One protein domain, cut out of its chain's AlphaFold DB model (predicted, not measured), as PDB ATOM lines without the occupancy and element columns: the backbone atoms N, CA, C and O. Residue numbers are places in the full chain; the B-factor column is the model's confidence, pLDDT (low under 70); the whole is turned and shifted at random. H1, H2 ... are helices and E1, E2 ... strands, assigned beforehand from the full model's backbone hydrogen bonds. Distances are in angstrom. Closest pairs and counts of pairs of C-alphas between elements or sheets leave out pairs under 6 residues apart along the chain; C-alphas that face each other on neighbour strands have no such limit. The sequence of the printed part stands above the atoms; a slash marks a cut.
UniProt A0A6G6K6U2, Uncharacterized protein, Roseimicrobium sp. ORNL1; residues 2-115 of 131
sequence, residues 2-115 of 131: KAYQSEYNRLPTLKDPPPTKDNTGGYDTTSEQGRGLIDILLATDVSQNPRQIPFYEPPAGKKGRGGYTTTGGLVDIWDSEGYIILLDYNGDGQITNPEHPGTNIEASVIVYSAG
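What this domain is: This is residues 2 to 115 of the 131 residues of an uncharacterized protein of Roseimicrobium sp. ORNL1 (UniProt A0A6G6K6U2). With little regular structure, this mostly loop-built domain sets three two-stranded antiparallel sheets in a row: hairpin E1-E2, then E3-E6 in the middle, then hairpin E4-E5. H2 packs on E2, and H1 lies near the last residue of H2. The 114 printed residues, 38 in named elements, are of mixed class, ordered H1 H2 E1 E2 E3 E4 E5 E6. The whole is compact, radius of gyration of the C-alphas 14.0 A, spanning 40 by 36 by 20 A.

Where its parts are: H1, residues 2 to 8, begins at C-alpha 2 (144.066, -102.555, 384.730). H2 is residues 32 to 41, 14.5 A long. E1 is 67 to 69, E2 73 to 75, E3 84 to 87, E4 94 to 96, E5 104 to 106. E6, 109 to 113, 14.1 A long, ends at C-alpha 113 (139.682, -83.718, 390.288).

How they stand to each other: H1 and H2 are close but not clearly touching, closest C-alphas Tyr 4 and Leu 41, 7.6 A. The closest C-alphas of H2 and E2, Arg 35 and Gly 73, are 5.3 A apart. Within hydrogen-bond range are N 69 and O 73, 2.8 A, in hairpin E1-E2; N 84 and O 112, 2.8 A, between E3 and E6; N 105 and O 95, 2.8 A, in hairpin E4-E5. In H1 and H2 every O i to N i+4 pair is within range.

The domain as a whole: The farthest C-alphas, Lys 63 and Asp 92, are 40.1 A apart. Links H1 to H2 and H2 to E1 are long. The printed part has no cut; no printed residue is under 70 in pLDDT.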
ATOM      1  N   LYS A   2     143.362-101.249 384.674       87.00
ATOM      2  CA  LYS A   2     144.066-102.555 384.730       87.00
ATOM      3  C   LYS A   2     143.543-103.599 383.730       87.00
ATOM      4  O   LYS A   2     144.336-104.266 383.089       87.00
ATOM      5  N   ALA A   3     142.224-103.692 383.544       92.75
ATOM      6  CA  ALA A   3     141.629-104.627 382.586       92.75
ATOM      7  C   ALA A   3     142.048-104.359 381.124       92.75
ATOM      8  O   ALA A   3     142.377-105.305 380.416       92.75
ATOM      9  N   TYR A   4     142.110-103.089 380.695       94.75
ATOM     10  CA  TYR A   4     142.602-102.725 379.359       94.75
ATOM     11  C   TYR A   4     144.068-103.138 379.191       94.75
ATOM     12  O   TYR A   4     144.441-103.738 378.185       94.75
ATOM     13  N   GLN A   5     144.890-102.867 380.209       93.50
ATOM     14  CA  GLN A   5     146.300-103.242 380.201       93.50
ATOM     15  C   GLN A   5     146.494-104.758 380.142       93.50
ATOM     16  O   GLN A   5     147.344-105.216 379.390       93.50
ATOM     17  N   SER A   6     145.693-105.543 380.864       94.50
ATOM     18  CA  SER A   6     145.738-107.007 380.770       94.50
ATOM     19  C   SER A   6     145.338-107.525 379.387       94.50
ATOM     20  O   SER A   6     145.904-108.512 378.929       94.50
ATOM     21  N   GLU A   7     144.382-106.874 378.721       96.19
ATOM     22  CA  GLU A   7     143.905-107.287 377.396       96.19
ATOM     23  C   GLU A   7     144.911-106.960 376.282       96.19
ATOM     24  O   GLU A   7     145.169-107.785 375.407       96.19
ATOM     25  N   TYR A   8     145.480-105.752 376.306       94.56
ATOM     26  CA  TYR A   8     146.312-105.231 375.215       94.56
ATOM     27  C   TYR A   8     147.805-105.165 375.534       94.56
ATOM     28  O   TYR A   8     148.592-104.768 374.674       94.56
ATOM     29  N   ASN A   9     148.202-105.537 376.751       93.75
ATOM     30  CA  ASN A   9     149.569-105.440 377.263       93.75
ATOM     31  C   ASN A   9     150.183-104.030 377.119       93.75
ATOM     32  O   ASN A   9     151.375-103.879 376.864       93.75
ATOM     33  N   ARG A  10     149.349-102.989 377.239       93.12
ATOM     34  CA  ARG A  10     149.739-101.571 377.177       93.12
ATOM     35  C   ARG A  10     148.704-100.683 377.859       93.12
ATOM     36  O   ARG A  10     147.547-101.073 377.996       93.12
ATOM     37  N   LEU A  11     149.096 -99.470 378.233       95.69
ATOM     38  CA  LEU A  11     148.150 -98.437 378.656       95.69
ATOM     39  C   LEU A  11     147.365 -97.880 377.450       95.69
ATOM     40  O   LEU A  11     147.871 -97.914 376.320       95.69
ATOM     41  N   PRO A  12     146.129 -97.385 377.662       95.81
ATOM     42  CA  PRO A  12     145.379 -96.705 376.610       95.81
ATOM     43  C   PRO A  12     146.146 -95.460 376.158       95.81
ATOM     44  O   PRO A  12     146.699 -94.740 376.981       95.81
ATOM     45  N   THR A  13     146.197 -95.215 374.849       95.06
ATOM     46  CA  THR A  13     146.925 -94.084 374.255       95.06
ATOM     47  C   THR A  13     146.209 -93.595 373.006       95.06
ATOM     48  O   THR A  13     145.659 -94.386 372.249       95.06
ATOM     49  N   LEU A  14     146.274 -92.286 372.771       93.19
ATOM     50  CA  LEU A  14     145.756 -91.623 371.569       93.19
ATOM     51  C   LEU A  14     146.686 -91.755 370.355       93.19
ATOM     52  O   LEU A  14     146.332 -91.359 369.249       93.19
ATOM     53  N   LYS A  15     147.920 -92.214 370.578       89.31
ATOM     54  CA  LYS A  15     148.980 -92.304 369.570       89.31
ATOM     55  C   LYS A  15     149.399 -93.752 369.357       89.31
ATOM     56  O   LYS A  15     149.513 -94.507 370.325       89.31
ATOM     57  N   ASP A  16     149.687 -94.071 368.100       86.44
ATOM     58  CA  ASP A  16     150.342 -95.301 367.664       86.44
ATOM     59  C   ASP A  16     151.588 -94.925 366.828       86.44
ATOM     60  O   ASP A  16     151.440 -94.256 365.798       86.44
ATOM     61  N   PRO A  17     152.819 -95.249 367.274       87.44
ATOM     62  CA  PRO A  17     153.142 -96.005 368.487       87.44
ATOM     63  C   PRO A  17     152.827 -95.241 369.790       87.44
ATOM     64  O   PRO A  17     152.732 -94.006 369.774       87.44
ATOM     65  N   PRO A  18     152.684 -95.952 370.929       88.19
ATOM     66  CA  PRO A  18     152.475 -95.328 372.232       88.19
ATOM     67  C   PRO A  18     153.589 -94.333 372.606       88.19
ATOM     68  O   PRO A  18     154.743 -94.520 372.207       88.19
ATOM     69  N   PRO A  19     153.277 -93.284 373.391       93.25
ATOM     70  CA  PRO A  19     154.281 -92.403 373.974       93.25
ATOM     71  C   PRO A  19     155.319 -93.183 374.790       93.25
ATOM     72  O   PRO A  19     155.005 -94.199 375.394       93.25
ATOM     73  N   THR A  20     156.545 -92.664 374.839       94.69
ATOM     74  CA  THR A  20     157.645 -93.207 375.661       94.69
ATOM     75  C   THR A  20     157.907 -92.393 376.927       94.69
ATOM     76  O   THR A  20     158.854 -92.663 377.658       94.69
ATOM     77  N   LYS A  21     157.113 -91.345 377.145       96.25
ATOM     78  CA  LYS A  21     157.179 -90.459 378.305       96.25
ATOM     79  C   LYS A  21     155.786 -90.302 378.870       96.25
ATOM     80  O   LYS A  21     154.828 -90.215 378.097       96.25
ATOM     81  N   ASP A  22     155.716 -90.184 380.183       95.81
ATOM     82  CA  ASP A  22     154.467 -89.947 380.893       95.81
ATOM     83  C   ASP A  22     153.847 -88.631 380.440       95.81
ATOM     84  O   ASP A  22     154.524 -87.675 380.037       95.81
ATOM     85  N   ASN A  23     152.525 -88.569 380.501       94.94
ATOM     86  CA  ASN A  23     151.776 -87.379 380.136       94.94
ATOM     87  C   ASN A  23     151.758 -86.380 381.300       94.94
ATOM     88  O   ASN A  23     150.708 -86.126 381.857       94.94
ATOM     89  N   THR A  24     152.884 -85.764 381.660       87.56
ATOM     90  CA  THR A  24     153.006 -84.917 382.872       87.56
ATOM     91  C   THR A  24     151.990 -83.768 383.001       87.56
ATOM     92  O   THR A  24     151.773 -83.281 384.102       87.56
ATOM     93  N   GLY A  25     151.379 -83.310 381.901       89.06
ATOM     94  CA  GLY A  25     150.294 -82.313 381.918       89.06
ATOM     95  C   GLY A  25     148.894 -82.885 382.175       89.06
ATOM     96  O   GLY A  25     147.943 -82.121 382.289       89.06
ATOM     97  N   GLY A  26     148.767 -84.210 382.249       94.81
ATOM     98  CA  GLY A  26     147.511 -84.922 382.412       94.81
ATOM     99  C   GLY A  26     146.631 -84.924 381.163       94.81
ATOM    100  O   GLY A  26     146.760 -84.095 380.263       94.81
ATOM    101  N   TYR A  27     145.723 -85.892 381.095       96.62
ATOM    102  CA  TYR A  27     144.583 -85.840 380.189       96.62
ATOM    103  C   TYR A  27     143.356 -85.400 380.969       96.62
ATOM    104  O   TYR A  27     142.806 -86.184 381.739       96.62
ATOM    105  N   ASP A  28     142.933 -84.161 380.745       96.44
ATOM    106  CA  ASP A  28     141.642 -83.658 381.201       96.44
ATOM    107  C   ASP A  28     140.527 -84.341 380.407       96.44
ATOM    108  O   ASP A  28     140.459 -84.205 379.181       96.44
ATOM    109  N   THR A  29     139.648 -85.073 381.087       95.62
ATOM    110  CA  THR A  29     138.554 -85.840 380.478       95.62
ATOM    111  C   THR A  29     137.478 -85.001 379.786       95.62
ATOM    112  O   THR A  29     136.628 -85.576 379.099       95.62
ATOM    113  N   THR A  30     137.520 -83.674 379.911       94.06
ATOM    114  CA  THR A  30     136.690 -82.730 379.146       94.06
ATOM    115  C   THR A  30     137.400 -82.171 377.915       94.06
ATOM    116  O   THR A  30     136.741 -81.691 376.990       94.06
ATOM    117  N   SER A  31     138.728 -82.289 377.838       94.81
ATOM    118  CA  SER A  31     139.518 -81.926 376.658       94.81
ATOM    119  C   SER A  31     139.346 -82.942 375.524       94.81
ATOM    120  O   SER A  31     138.935 -84.080 375.739       94.81
ATOM    121  N   GLU A  32     139.708 -82.572 374.292       93.88
ATOM    122  CA  GLU A  32     139.687 -83.506 373.153       93.88
ATOM    123  C   GLU A  32     140.523 -84.766 373.417       93.88
ATOM    124  O   GLU A  32     140.080 -85.877 373.134       93.88
ATOM    125  N   GLN A  33     141.701 -84.601 374.021       94.31
ATOM    126  CA  GLN A  33     142.601 -85.711 374.313       94.31
ATOM    127  C   GLN A  33     142.032 -86.636 375.393       94.31
ATOM    128  O   GLN A  33     142.012 -87.852 375.214       94.31
ATOM    129  N   GLY A  34     141.529 -86.085 376.499       95.00
ATOM    130  CA  GLY A  34     140.932 -86.918 377.539       95.00
ATOM    131  C   GLY A  34     139.627 -87.569 377.096       95.00
ATOM    132  O   GLY A  34     139.420 -88.737 377.411       95.00
ATOM    133  N   ARG A  35     138.796 -86.898 376.286       94.44
ATOM    134  CA  ARG A  35     137.621 -87.529 375.660       94.44
ATOM    135  C   ARG A  35     138.018 -88.706 374.780       94.44
ATOM    136  O   ARG A  35     137.460 -89.780 374.959       94.44
ATOM    137  N   GLY A  36     139.037 -88.543 373.936       94.75
ATOM    138  CA  GLY A  36     139.578 -89.647 373.146       94.75
ATOM    139  C   GLY A  36     140.043 -90.813 374.022       94.75
ATOM    140  O   GLY A  36     139.784 -91.967 373.708       94.75
ATOM    141  N   LEU A  37     140.660 -90.538 375.176       95.56
ATOM    142  CA  LEU A  37     141.072 -91.595 376.102       95.56
ATOM    143  C   LEU A  37     139.859 -92.332 376.688       95.56
ATOM    144  O   LEU A  37     139.875 -93.558 376.791       95.56
ATOM    145  N   ILE A  38     138.804 -91.600 377.052       95.06
ATOM    146  CA  ILE A  38     137.544 -92.182 377.520       95.06
ATOM    147  C   ILE A  38     136.877 -93.000 376.407       95.06
ATOM    148  O   ILE A  38     136.432 -94.109 376.686       95.06
ATOM    149  N   ASP A  39     136.887 -92.540 375.157       94.44
ATOM    150  CA  ASP A  39     136.347 -93.264 373.999       94.44
ATOM    151  C   ASP A  39     137.010 -94.641 373.798       94.44
ATOM    152  O   ASP A  39     136.336 -95.650 373.561       94.44
ATOM    153  N   ILE A  40     138.328 -94.735 373.999       96.19
ATOM    154  CA  ILE A  40     139.049 -96.020 373.998       96.19
ATOM    155  C   ILE A  40     138.479 -96.961 375.069       96.19
ATOM    156  O   ILE A  40     138.237 -98.144 374.808       96.19
ATOM    157  N   LEU A  41     138.249 -96.443 376.278       95.88
ATOM    158  CA  LEU A  41     137.743 -97.222 377.412       95.88
ATOM    159  C   LEU A  41     136.257 -97.578 377.275       95.88
ATOM    160  O   LEU A  41     135.847 -98.619 377.784       95.88
ATOM    161  N   LEU A  42     135.479 -96.759 376.567       95.06
ATOM    162  CA  LEU A  42     134.077 -96.999 376.210       95.06
ATOM    163  C   LEU A  42     133.909 -97.932 375.000       95.06
ATOM    164  O   LEU A  42     132.776 -98.215 374.615       95.06
ATOM    165  N   ALA A  43     135.009 -98.399 374.396       95.62
ATOM    166  CA  ALA A  43     135.014 -99.211 373.177       95.62
ATOM    167  C   ALA A  43     134.456 -98.520 371.917       95.62
ATOM    168  O   ALA A  43     134.059 -99.193 370.960       95.62
ATOM    169  N   THR A  44     134.453 -97.184 371.880       93.44
ATOM    170  CA  THR A  44     134.036 -96.404 370.704       93.44
ATOM    171  C   THR A  44     135.196 -96.156 369.733       93.44
ATOM    172  O   THR A  44     134.962 -96.037 368.531       93.44
ATOM    173  N   ASP A  45     136.446 -96.174 370.209       93.75
ATOM    174  CA  ASP A  45     137.645 -96.142 369.361       93.75
ATOM    175  C   ASP A  45     138.106 -97.562 368.982       93.75
ATOM    176  O   ASP A  45     138.816 -98.241 369.726       93.75
ATOM    177  N   VAL A  46     137.739 -98.003 367.778       93.88
ATOM    178  CA  VAL A  46     138.100 -99.331 367.245       93.88
ATOM    179  C   VAL A  46     139.588 -99.435 366.886       93.88
ATOM    180  O   VAL A  46     140.130-100.537 366.827       93.88
ATOM    181  N   SER A  47     140.283 -98.318 366.658       94.50
ATOM    182  CA  SER A  47     141.714 -98.353 366.337       94.50
ATOM    183  C   SER A  47     142.549 -98.736 367.560       94.50
ATOM    184  O   SER A  47     143.485 -99.527 367.459       94.50
ATOM    185  N   GLN A  48     142.161 -98.235 368.734       95.25
ATOM    186  CA  GLN A  48     142.863 -98.470 369.994       95.25
ATOM    187  C   GLN A  48     142.212 -99.561 370.857       95.25
ATOM    188  O   GLN A  48     142.881-100.131 371.718       95.25
ATOM    189  N   ASN A  49     140.943 -99.891 370.623       95.81
ATOM    190  CA  ASN A  49     140.215-100.998 371.245       95.81
ATOM    191  C   ASN A  49     139.559-101.868 370.149       95.81
ATOM    192  O   ASN A  49     138.334-101.898 370.011       95.81
ATOM    193  N   PRO A  50     140.354-102.601 369.342       95.88
ATOM    194  CA  PRO A  50     139.850-103.356 368.188       95.88
ATOM    195  C   PRO A  50     138.947-104.539 368.552       95.88
ATOM    196  O   PRO A  50     138.284-105.092 367.680       95.88
ATOM    197  N   ARG A  51     138.917-104.946 369.828       96.56
ATOM    198  CA  ARG A  51     137.985-105.976 370.319       96.56
ATOM    199  C   ARG A  51     136.683-105.380 370.844       96.56
ATOM    200  O   ARG A  51     135.787-106.139 371.195       96.56
ATOM    201  N   GLN A  52     136.595-104.050 370.892       96.12
ATOM    202  CA  GLN A  52     135.429-103.293 371.325       96.12
ATOM    203  C   GLN A  52     134.909-103.743 372.698       96.12
ATOM    204  O   GLN A  52     133.707-103.874 372.919       96.12
ATOM    205  N   ILE A  53     135.831-104.000 373.628       97.06
ATOM    206  CA  ILE A  53     135.492-104.406 374.993       97.06
ATOM    207  C   ILE A  53     135.306-103.139 375.834       97.06
ATOM    208  O   ILE A  53     136.261-102.367 375.942       97.06
ATOM    209  N   PRO A  54     134.133-102.889 376.440       96.00
ATOM    210  CA  PRO A  54     133.973-101.761 377.348       96.00
ATOM    211  C   PRO A  54     134.775-102.025 378.631       96.00
ATOM    212  O   PRO A  54     134.520-102.975 379.369       96.00
ATOM    213  N   PHE A  55     135.774-101.186 378.898       96.12
ATOM    214  CA  PHE A  55     136.605-101.236 380.110       96.12
ATOM    215  C   PHE A  55     136.169-100.234 381.174       96.12
ATOM    216  O   PHE A  55     136.704-100.236 382.288       96.12
ATOM    217  N   TYR A  56     135.238 -99.357 380.818       94.12
ATOM    218  CA  TYR A  56     134.638 -98.381 381.699       94.12
ATOM    219  C   TYR A  56     133.210 -98.089 381.239       94.12
ATOM    220  O   TYR A  56     132.958 -97.966 380.046       94.12
ATOM    221  N   GLU A  57     132.292 -97.966 382.191       91.69
ATOM    222  CA  GLU A  57     130.898 -97.590 381.951       91.69
ATOM    223  C   GLU A  57     130.539 -96.457 382.926       91.69
ATOM    224  O   GLU A  57     130.110 -96.712 384.055       91.69
ATOM    225  N   PRO A  58     130.791 -95.190 382.554       90.50
ATOM    226  CA  PRO A  58     130.464 -94.056 383.398       90.50
ATOM    227  C   PRO A  58     128.947 -93.908 383.553       90.50
ATOM    228  O   PRO A  58     128.201 -94.131 382.593       90.50
ATOM    229  N   PRO A  59     128.468 -93.433 384.715       91.19
ATOM    230  CA  PRO A  59     127.088 -92.993 384.827       91.19
ATOM    231  C   PRO A  59     126.829 -91.840 383.848       91.19
ATOM    232  O   PRO A  59     127.705 -91.010 383.602       91.19
ATOM    233  N   ALA A  60     125.613 -91.761 383.312       90.00
ATOM    234  CA  ALA A  60     125.213 -90.625 382.490       90.00
ATOM    235  C   ALA A  60     125.209 -89.335 383.324       90.00
ATOM    236  O   ALA A  60     124.607 -89.290 384.404       90.00
ATOM    237  N   GLY A  61     125.836 -88.281 382.802       86.25
ATOM    238  CA  GLY A  61     125.826 -86.965 383.431       86.25
ATOM    239  C   GLY A  61     124.411 -86.380 383.491       86.25
ATOM    240  O   GLY A  61     123.617 -86.502 382.554       86.25
ATOM    241  N   LYS A  62     124.078 -85.709 384.594       83.44
ATOM    242  CA  LYS A  62     122.784 -85.041 384.800       83.44
ATOM    243  C   LYS A  62     122.969 -83.536 384.712       83.44
ATOM    244  O   LYS A  62     123.754 -82.967 385.458       83.44
ATOM    245  N   LYS A  63     122.217 -82.877 383.820       82.44
ATOM    246  CA  LYS A  63     122.309 -81.419 383.590       82.44
ATOM    247  C   LYS A  63     123.756 -80.939 383.346       82.44
ATOM    248  O   LYS A  63     124.126 -79.862 383.793       82.44
ATOM    249  N   GLY A  64     124.563 -81.759 382.666       75.50
ATOM    250  CA  GLY A  64     125.965 -81.449 382.373       75.50
ATOM    251  C   GLY A  64     126.958 -81.727 383.507       75.50
ATOM    252  O   GLY A  64     128.094 -81.303 383.389       75.50
ATOM    253  N   ARG A  65     126.558 -82.407 384.592       80.75
ATOM    254  CA  ARG A  65     127.397 -82.665 385.779       80.75
ATOM    255  C   ARG A  65     127.402 -84.141 386.173       80.75
ATOM    256  O   ARG A  65     126.430 -84.848 385.890       80.75
ATOM    257  N   GLY A  66     128.439 -84.577 386.886       83.06
ATOM    258  CA  GLY A  66     128.507 -85.861 387.583       83.06
ATOM    259  C   GLY A  66     128.311 -87.073 386.682       83.06
ATOM    260  O   GLY A  66     127.329 -87.801 386.845       83.06
ATOM    261  N   GLY A  67     129.221 -87.289 385.732       89.94
ATOM    262  CA  GLY A  67     129.165 -88.430 384.818       89.94
ATOM    263  C   GLY A  67     129.607 -88.094 383.400       89.94
ATOM    264  O   GLY A  67     130.160 -87.034 383.133       89.94
ATOM    265  N   TYR A  68     129.375 -89.016 382.473       90.81
ATOM    266  CA  TYR A  68     129.734 -88.831 381.073       90.81
ATOM    267  C   TYR A  68     128.638 -88.099 380.306       90.81
ATOM    268  O   TYR A  68     127.451 -88.424 380.402       90.81
ATOM    269  N   THR A  69     129.051 -87.119 379.514       84.56
ATOM    270  CA  THR A  69     128.211 -86.410 378.555       84.56
ATOM    271  C   THR A  69     128.859 -86.499 377.180       84.56
ATOM    272  O   THR A  69     130.074 -86.378 377.046       84.56
ATOM    273  N   THR A  70     128.058 -86.693 376.134       73.44
ATOM    274  CA  THR A  70     128.579 -86.875 374.770       73.44
ATOM    275  C   THR A  70     129.330 -85.653 374.240       73.44
ATOM    276  O   THR A  70     130.210 -85.798 373.401       73.44
ATOM    277  N   THR A  71     128.999 -84.451 374.715       76.94
ATOM    278  CA  THR A  71     129.646 -83.200 374.295       76.94
ATOM    279  C   THR A  71     130.724 -82.717 375.263       76.94
ATOM    280  O   THR A  71     131.704 -82.128 374.820       76.94
ATOM    281  N   GLY A  72     130.549 -82.942 376.568       78.06
ATOM    282  CA  GLY A  72     131.449 -82.449 377.615       78.06
ATOM    283  C   GLY A  72     132.476 -83.469 378.097       78.06
ATOM    284  O   GLY A  72     133.373 -83.100 378.837       78.06
ATOM    285  N   GLY A  73     132.386 -84.734 377.680       90.31
ATOM    286  CA  GLY A  73     133.250 -85.795 378.193       90.31
ATOM    287  C   GLY A  73     132.833 -86.270 379.584       90.31
ATOM    288  O   GLY A  73     131.670 -86.133 379.979       90.31
ATOM    289  N   LEU A  74     133.773 -86.878 380.308       93.88
ATOM    290  CA  LEU A  74     133.557 -87.295 381.694       93.88
ATOM    291  C   LEU A  74     133.811 -86.100 382.610       93.88
ATOM    292  O   LEU A  74     134.910 -85.555 382.602       93.88
ATOM    293  N   VAL A  75     132.809 -85.732 383.400       93.06
ATOM    294  CA  VAL A  75     132.887 -84.604 384.329       93.06
ATOM    295  C   VAL A  75     132.734 -85.052 385.776       93.06
ATOM    296  O   VAL A  75     132.071 -86.059 386.070       93.06
ATOM    297  N   ASP A  76     133.328 -84.284 386.678       91.00
ATOM    298  CA  ASP A  76     133.235 -84.471 388.112       91.00
ATOM    299  C   ASP A  76     131.844 -84.147 388.672       91.00
ATOM    300  O   ASP A  76     130.902 -83.777 387.959       91.00
ATOM    301  N   ILE A  77     131.689 -84.379 389.975       88.56
ATOM    302  CA  ILE A  77     130.401 -84.251 390.656       88.56
ATOM    303  C   ILE A  77     130.072 -82.818 391.093       88.56
ATOM    304  O   ILE A  77     128.927 -82.590 391.493       88.56
ATOM    305  N   TRP A  78     131.017 -81.876 391.027       87.12
ATOM    306  CA  TRP A  78     130.873 -80.562 391.654       87.12
ATOM    307  C   TRP A  78     130.324 -79.515 390.700       87.12
ATOM    308  O   TRP A  78     129.190 -79.092 390.900       87.12
ATOM    309  N   ASP A  79     131.007 -79.161 389.616       73.88
ATOM    310  CA  ASP A  79     130.480 -78.163 388.670       73.88
ATOM    311  C   ASP A  79     131.051 -78.324 387.256       73.88
ATOM    312  O   ASP A  79     131.291 -77.342 386.562       73.88
ATOM    313  N   SER A  80     131.122 -79.569 386.779       73.69
ATOM    314  CA  SER A  80     131.417 -79.949 385.386       73.69
ATOM    315  C   SER A  80     132.878 -79.870 384.929       73.69
ATOM    316  O   SER A  80     133.138 -80.036 383.738       73.69
ATOM    317  N   GLU A  81     133.820 -79.706 385.855       89.00
ATOM    318  CA  GLU A  81     135.245 -79.854 385.560       89.00
ATOM    319  C   GLU A  81     135.597 -81.314 385.250       89.00
ATOM    320  O   GLU A  81     134.890 -82.257 385.625       89.00
ATOM    321  N   GLY A  82     136.681 -81.513 384.507       93.62
ATOM    322  CA  GLY A  82     137.170 -82.842 384.168       93.62
ATOM    323  C   GLY A  82     137.966 -83.499 385.280       93.62
ATOM    324  O   GLY A  82     138.515 -82.858 386.173       93.62
ATOM    325  N   TYR A  83     138.097 -84.817 385.172       95.44
ATOM    326  CA  TYR A  83     139.154 -85.529 385.868       95.44
ATOM    327  C   TYR A  83     140.446 -85.400 385.069       95.44
ATOM    328  O   TYR A  83     140.442 -85.488 383.841       95.44
ATOM    329  N   ILE A  84     141.565 -85.277 385.769       97.19
ATOM    330  CA  ILE A  84     142.890 -85.355 385.176       97.19
ATOM    331  C   ILE A  84     143.414 -86.778 385.328       97.19
ATOM    332  O   ILE A  84     143.475 -87.313 386.435       97.19
ATOM    333  N   ILE A  85     143.804 -87.391 384.211       97.31
ATOM    334  CA  ILE A  85     144.366 -88.744 384.168       97.31
ATOM    335  C   ILE A  85     145.851 -88.669 383.817       97.31
ATOM    336  O   ILE A  85     146.218 -88.163 382.754       97.31
ATOM    337  N   LEU A  86     146.700 -89.239 384.668       97.19
ATOM    338  CA  LEU A  86     148.129 -89.430 384.418       97.19
ATOM    339  C   LEU A  86     148.430 -90.923 384.240       97.19
ATOM    340  O   LEU A  86     147.863 -91.769 384.935       97.19
ATOM    341  N   LEU A  87     149.298 -91.235 383.284       97.00
ATOM    342  CA  LEU A  87     149.646 -92.576 382.822       97.00
ATOM    343  C   LEU A  87     151.170 -92.727 382.805       97.00
ATOM    344  O   LEU A  87     151.867 -91.900 382.212       97.00
ATOM    345  N   ASP A  88     151.649 -93.812 383.404       96.81
ATOM    346  CA  ASP A  88     153.047 -94.250 383.363       96.81
ATOM    347  C   ASP A  88     153.342 -94.903 382.004       96.81
ATOM    348  O   ASP A  88     153.258 -96.120 381.819       96.81
ATOM    349  N   TYR A  89     153.599 -94.071 381.000       96.44
ATOM    350  CA  TYR A  89     153.927 -94.554 379.663       96.44
ATOM    351  C   TYR A  89     155.369 -95.042 379.565       96.44
ATOM    352  O   TYR A  89     155.683 -95.833 378.673       96.44
ATOM    353  N   ASN A  90     156.247 -94.552 380.437       96.00
ATOM    354  CA  ASN A  90     157.648 -94.940 380.443       96.00
ATOM    355  C   ASN A  90     157.853 -96.349 381.064       96.00
ATOM    356  O   ASN A  90     158.805 -97.044 380.698       96.00
ATOM    357  N   GLY A  91     156.916 -96.797 381.907       95.12
ATOM    358  CA  GLY A  91     156.846 -98.133 382.494       95.12
ATOM    359  C   GLY A  91     157.736 -98.347 383.720       95.12
ATOM    360  O   GLY A  91     158.044 -99.501 384.033       95.12
ATOM    361  N   ASP A  92     158.185 -97.287 384.389       96.50
ATOM    362  CA  ASP A  92     159.034 -97.354 385.585       96.50
ATOM    363  C   ASP A  92     158.248 -97.567 386.891       96.50
ATOM    364  O   ASP A  92     158.849 -97.707 387.962       96.50
ATOM    365  N   GLY A  93     156.917 -97.647 386.803       95.94
ATOM    366  CA  GLY A  93     156.014 -97.849 387.928       95.94
ATOM    367  C   GLY A  93     155.771 -96.588 388.753       95.94
ATOM    368  O   GLY A  93     155.205 -96.696 389.843       95.94
ATOM    369  N   GLN A  94     156.204 -95.421 388.279       96.81
ATOM    370  CA  GLN A  94     156.130 -94.159 388.995       96.81
ATOM    371  C   GLN A  94     155.469 -93.074 388.145       96.81
ATOM    372  O   GLN A  94     155.688 -92.945 386.949       96.81
ATOM    373  N   ILE A  95     154.681 -92.225 388.798       96.94
ATOM    374  CA  ILE A  95     154.128 -91.011 388.197       96.94
ATOM    375  C   ILE A  95     154.520 -89.827 389.074       96.94
ATOM    376  O   ILE A  95     154.413 -89.896 390.298       96.94
ATOM    377  N   THR A  96     154.964 -88.724 388.465       96.31
ATOM    378  CA  THR A  96     155.248 -87.484 389.203       96.31
ATOM    379  C   THR A  96     154.016 -87.034 389.981       96.31
ATOM    380  O   THR A  96     152.926 -86.927 389.423       96.31
ATOM    381  N   ASN A  97     154.201 -86.737 391.264       95.56
ATOM    382  CA  ASN A  97     153.125 -86.310 392.139       95.56
ATOM    383  C   ASN A  97     152.693 -84.865 391.808       95.56
ATOM    384  O   ASN A  97     153.501 -83.945 391.985       95.56
ATOM    385  N   PRO A  98     151.443 -84.637 391.360       94.94
ATOM    386  CA  PRO A  98     150.954 -83.290 391.072       94.94
ATOM    387  C   PRO A  98     150.752 -82.436 392.340       94.94
ATOM    388  O   PRO A  98     150.869 -81.215 392.269       94.94
ATOM    389  N   GLU A  99     150.512 -83.057 393.501       95.00
ATOM    390  CA  GLU A  99     150.332 -82.389 394.801       95.00
ATOM    391  C   GLU A  99     151.651 -81.945 395.428       95.00
ATOM    392  O   GLU A  99     151.751 -80.890 396.061       95.00
ATOM    393  N   HIS A 100     152.696 -82.741 395.225       94.38
ATOM    394  CA  HIS A 100     154.026 -82.486 395.761       94.38
ATOM    395  C   HIS A 100     155.075 -82.587 394.646       94.38
ATOM    396  O   HIS A 100     155.757 -83.617 394.531       94.38
ATOM    397  N   PRO A 101     155.233 -81.528 393.826       88.12
ATOM    398  CA  PRO A 101     156.193 -81.515 392.729       88.12
ATOM    399  C   PRO A 101     157.606 -81.891 393.192       88.12
ATOM    400  O   PRO A 101     158.125 -81.343 394.165       88.12
ATOM    401  N   GLY A 102     158.238 -82.824 392.478       91.25
ATOM    402  CA  GLY A 102     159.556 -83.371 392.829       91.25
ATOM    403  C   GLY A 102     159.508 -84.684 393.617       91.25
ATOM    404  O   GLY A 102     160.558 -85.268 393.873       91.25
ATOM    405  N   THR A 103     158.313 -85.167 393.961       95.62
ATOM    406  CA  THR A 103     158.086 -86.524 394.481       95.62
ATOM    407  C   THR A 103     157.356 -87.386 393.450       95.62
ATOM    408  O   THR A 103     156.796 -86.865 392.483       95.62
ATOM    409  N   ASN A 104     157.362 -88.704 393.659       96.69
ATOM    410  CA  ASN A 104     156.700 -89.676 392.792       96.69
ATOM    411  C   ASN A 104     155.679 -90.500 393.580       96.69
ATOM    412  O   ASN A 104     155.854 -90.742 394.774       96.69
ATOM    413  N   ILE A 105     154.645 -90.956 392.881       97.06
ATOM    414  CA  ILE A 105     153.634 -91.901 393.353       97.06
ATOM    415  C   ILE A 105     153.888 -93.235 392.652       97.06
ATOM    416  O   ILE A 105     153.988 -93.273 391.426       97.06
ATOM    417  N   GLU A 106     153.966 -94.330 393.412       96.88
ATOM    418  CA  GLU A 106     154.085 -95.687 392.862       96.88
ATOM    419  C   GLU A 106     152.742 -96.153 392.280       96.88
ATOM    420  O   GLU A 106     151.889 -96.717 392.971       96.88
ATOM    421  N   ALA A 107     152.519 -95.884 390.996       95.25
ATOM    422  CA  ALA A 107     151.305 -96.253 390.286       95.25
ATOM    423  C   ALA A 107     151.527 -96.224 388.773       95.25
ATOM    424  O   ALA A 107     152.262 -95.390 388.265       95.25
ATOM    425  N   SER A 108     150.806 -97.071 388.030       95.00
ATOM    426  CA  SER A 108     150.783 -96.984 386.558       95.00
ATOM    427  C   SER A 108     149.733 -96.006 386.019       95.00
ATOM    428  O   SER A 108     149.750 -95.648 384.843       95.00
ATOM    429  N   VAL A 109     148.769 -95.624 386.863       95.81
ATOM    430  CA  VAL A 109     147.689 -94.682 386.551       95.81
ATOM    431  C   VAL A 109     147.303 -93.953 387.830       95.81
ATOM    432  O   VAL A 109     147.028 -94.614 388.833       95.81
ATOM    433  N   ILE A 110     147.185 -92.628 387.773       96.62
ATOM    434  CA  ILE A 110     146.521 -91.837 388.816       96.62
ATOM    435  C   ILE A 110     145.455 -90.931 388.206       96.62
ATOM    436  O   ILE A 110     145.564 -90.511 387.051       96.62
ATOM    437  N   VAL A 111     144.406 -90.664 388.980       96.38
ATOM    438  CA  VAL A 111     143.299 -89.789 388.585       96.38
ATOM    439  C   VAL A 111     143.019 -88.800 389.706       96.38
ATOM    440  O   VAL A 111     143.031 -89.186 390.876       96.38
ATOM    441  N   TYR A 112     142.752 -87.545 389.357       95.94
ATOM    442  CA  TYR A 112     142.321 -86.534 390.321       95.94
ATOM    443  C   TYR A 112     141.316 -85.533 389.739       95.94
ATOM    444  O   TYR A 112     141.176 -85.425 388.524       95.94
ATOM    445  N   SER A 113     140.589 -84.833 390.608       95.25
ATOM    446  CA  SER A 113     139.682 -83.718 390.288       95.25
ATOM    447  C   SER A 113     139.925 -82.592 391.296       95.25
ATOM    448  O   SER A 113     140.334 -82.869 392.426       95.25
ATOM    449  N   ALA A 114     139.670 -81.353 390.873       94.25
ATOM    450  CA  ALA A 114     139.829 -80.141 391.675       94.25
ATOM    451  C   ALA A 114     138.841 -80.035 392.850       94.25
ATOM    452  O   ALA A 114     138.920 -79.116 393.647       94.25
ATOM    453  N   GLY A 115     137.877 -80.952 392.962       92.62
ATOM    454  CA  GLY A 115     136.955 -80.934 394.088       92.62
ATOM    455  C   GLY A 115     135.991 -79.733 394.086       92.62
ATOM    456  O   GLY A 115     135.737 -79.119 393.050       92.62
TER     457      GLY A 115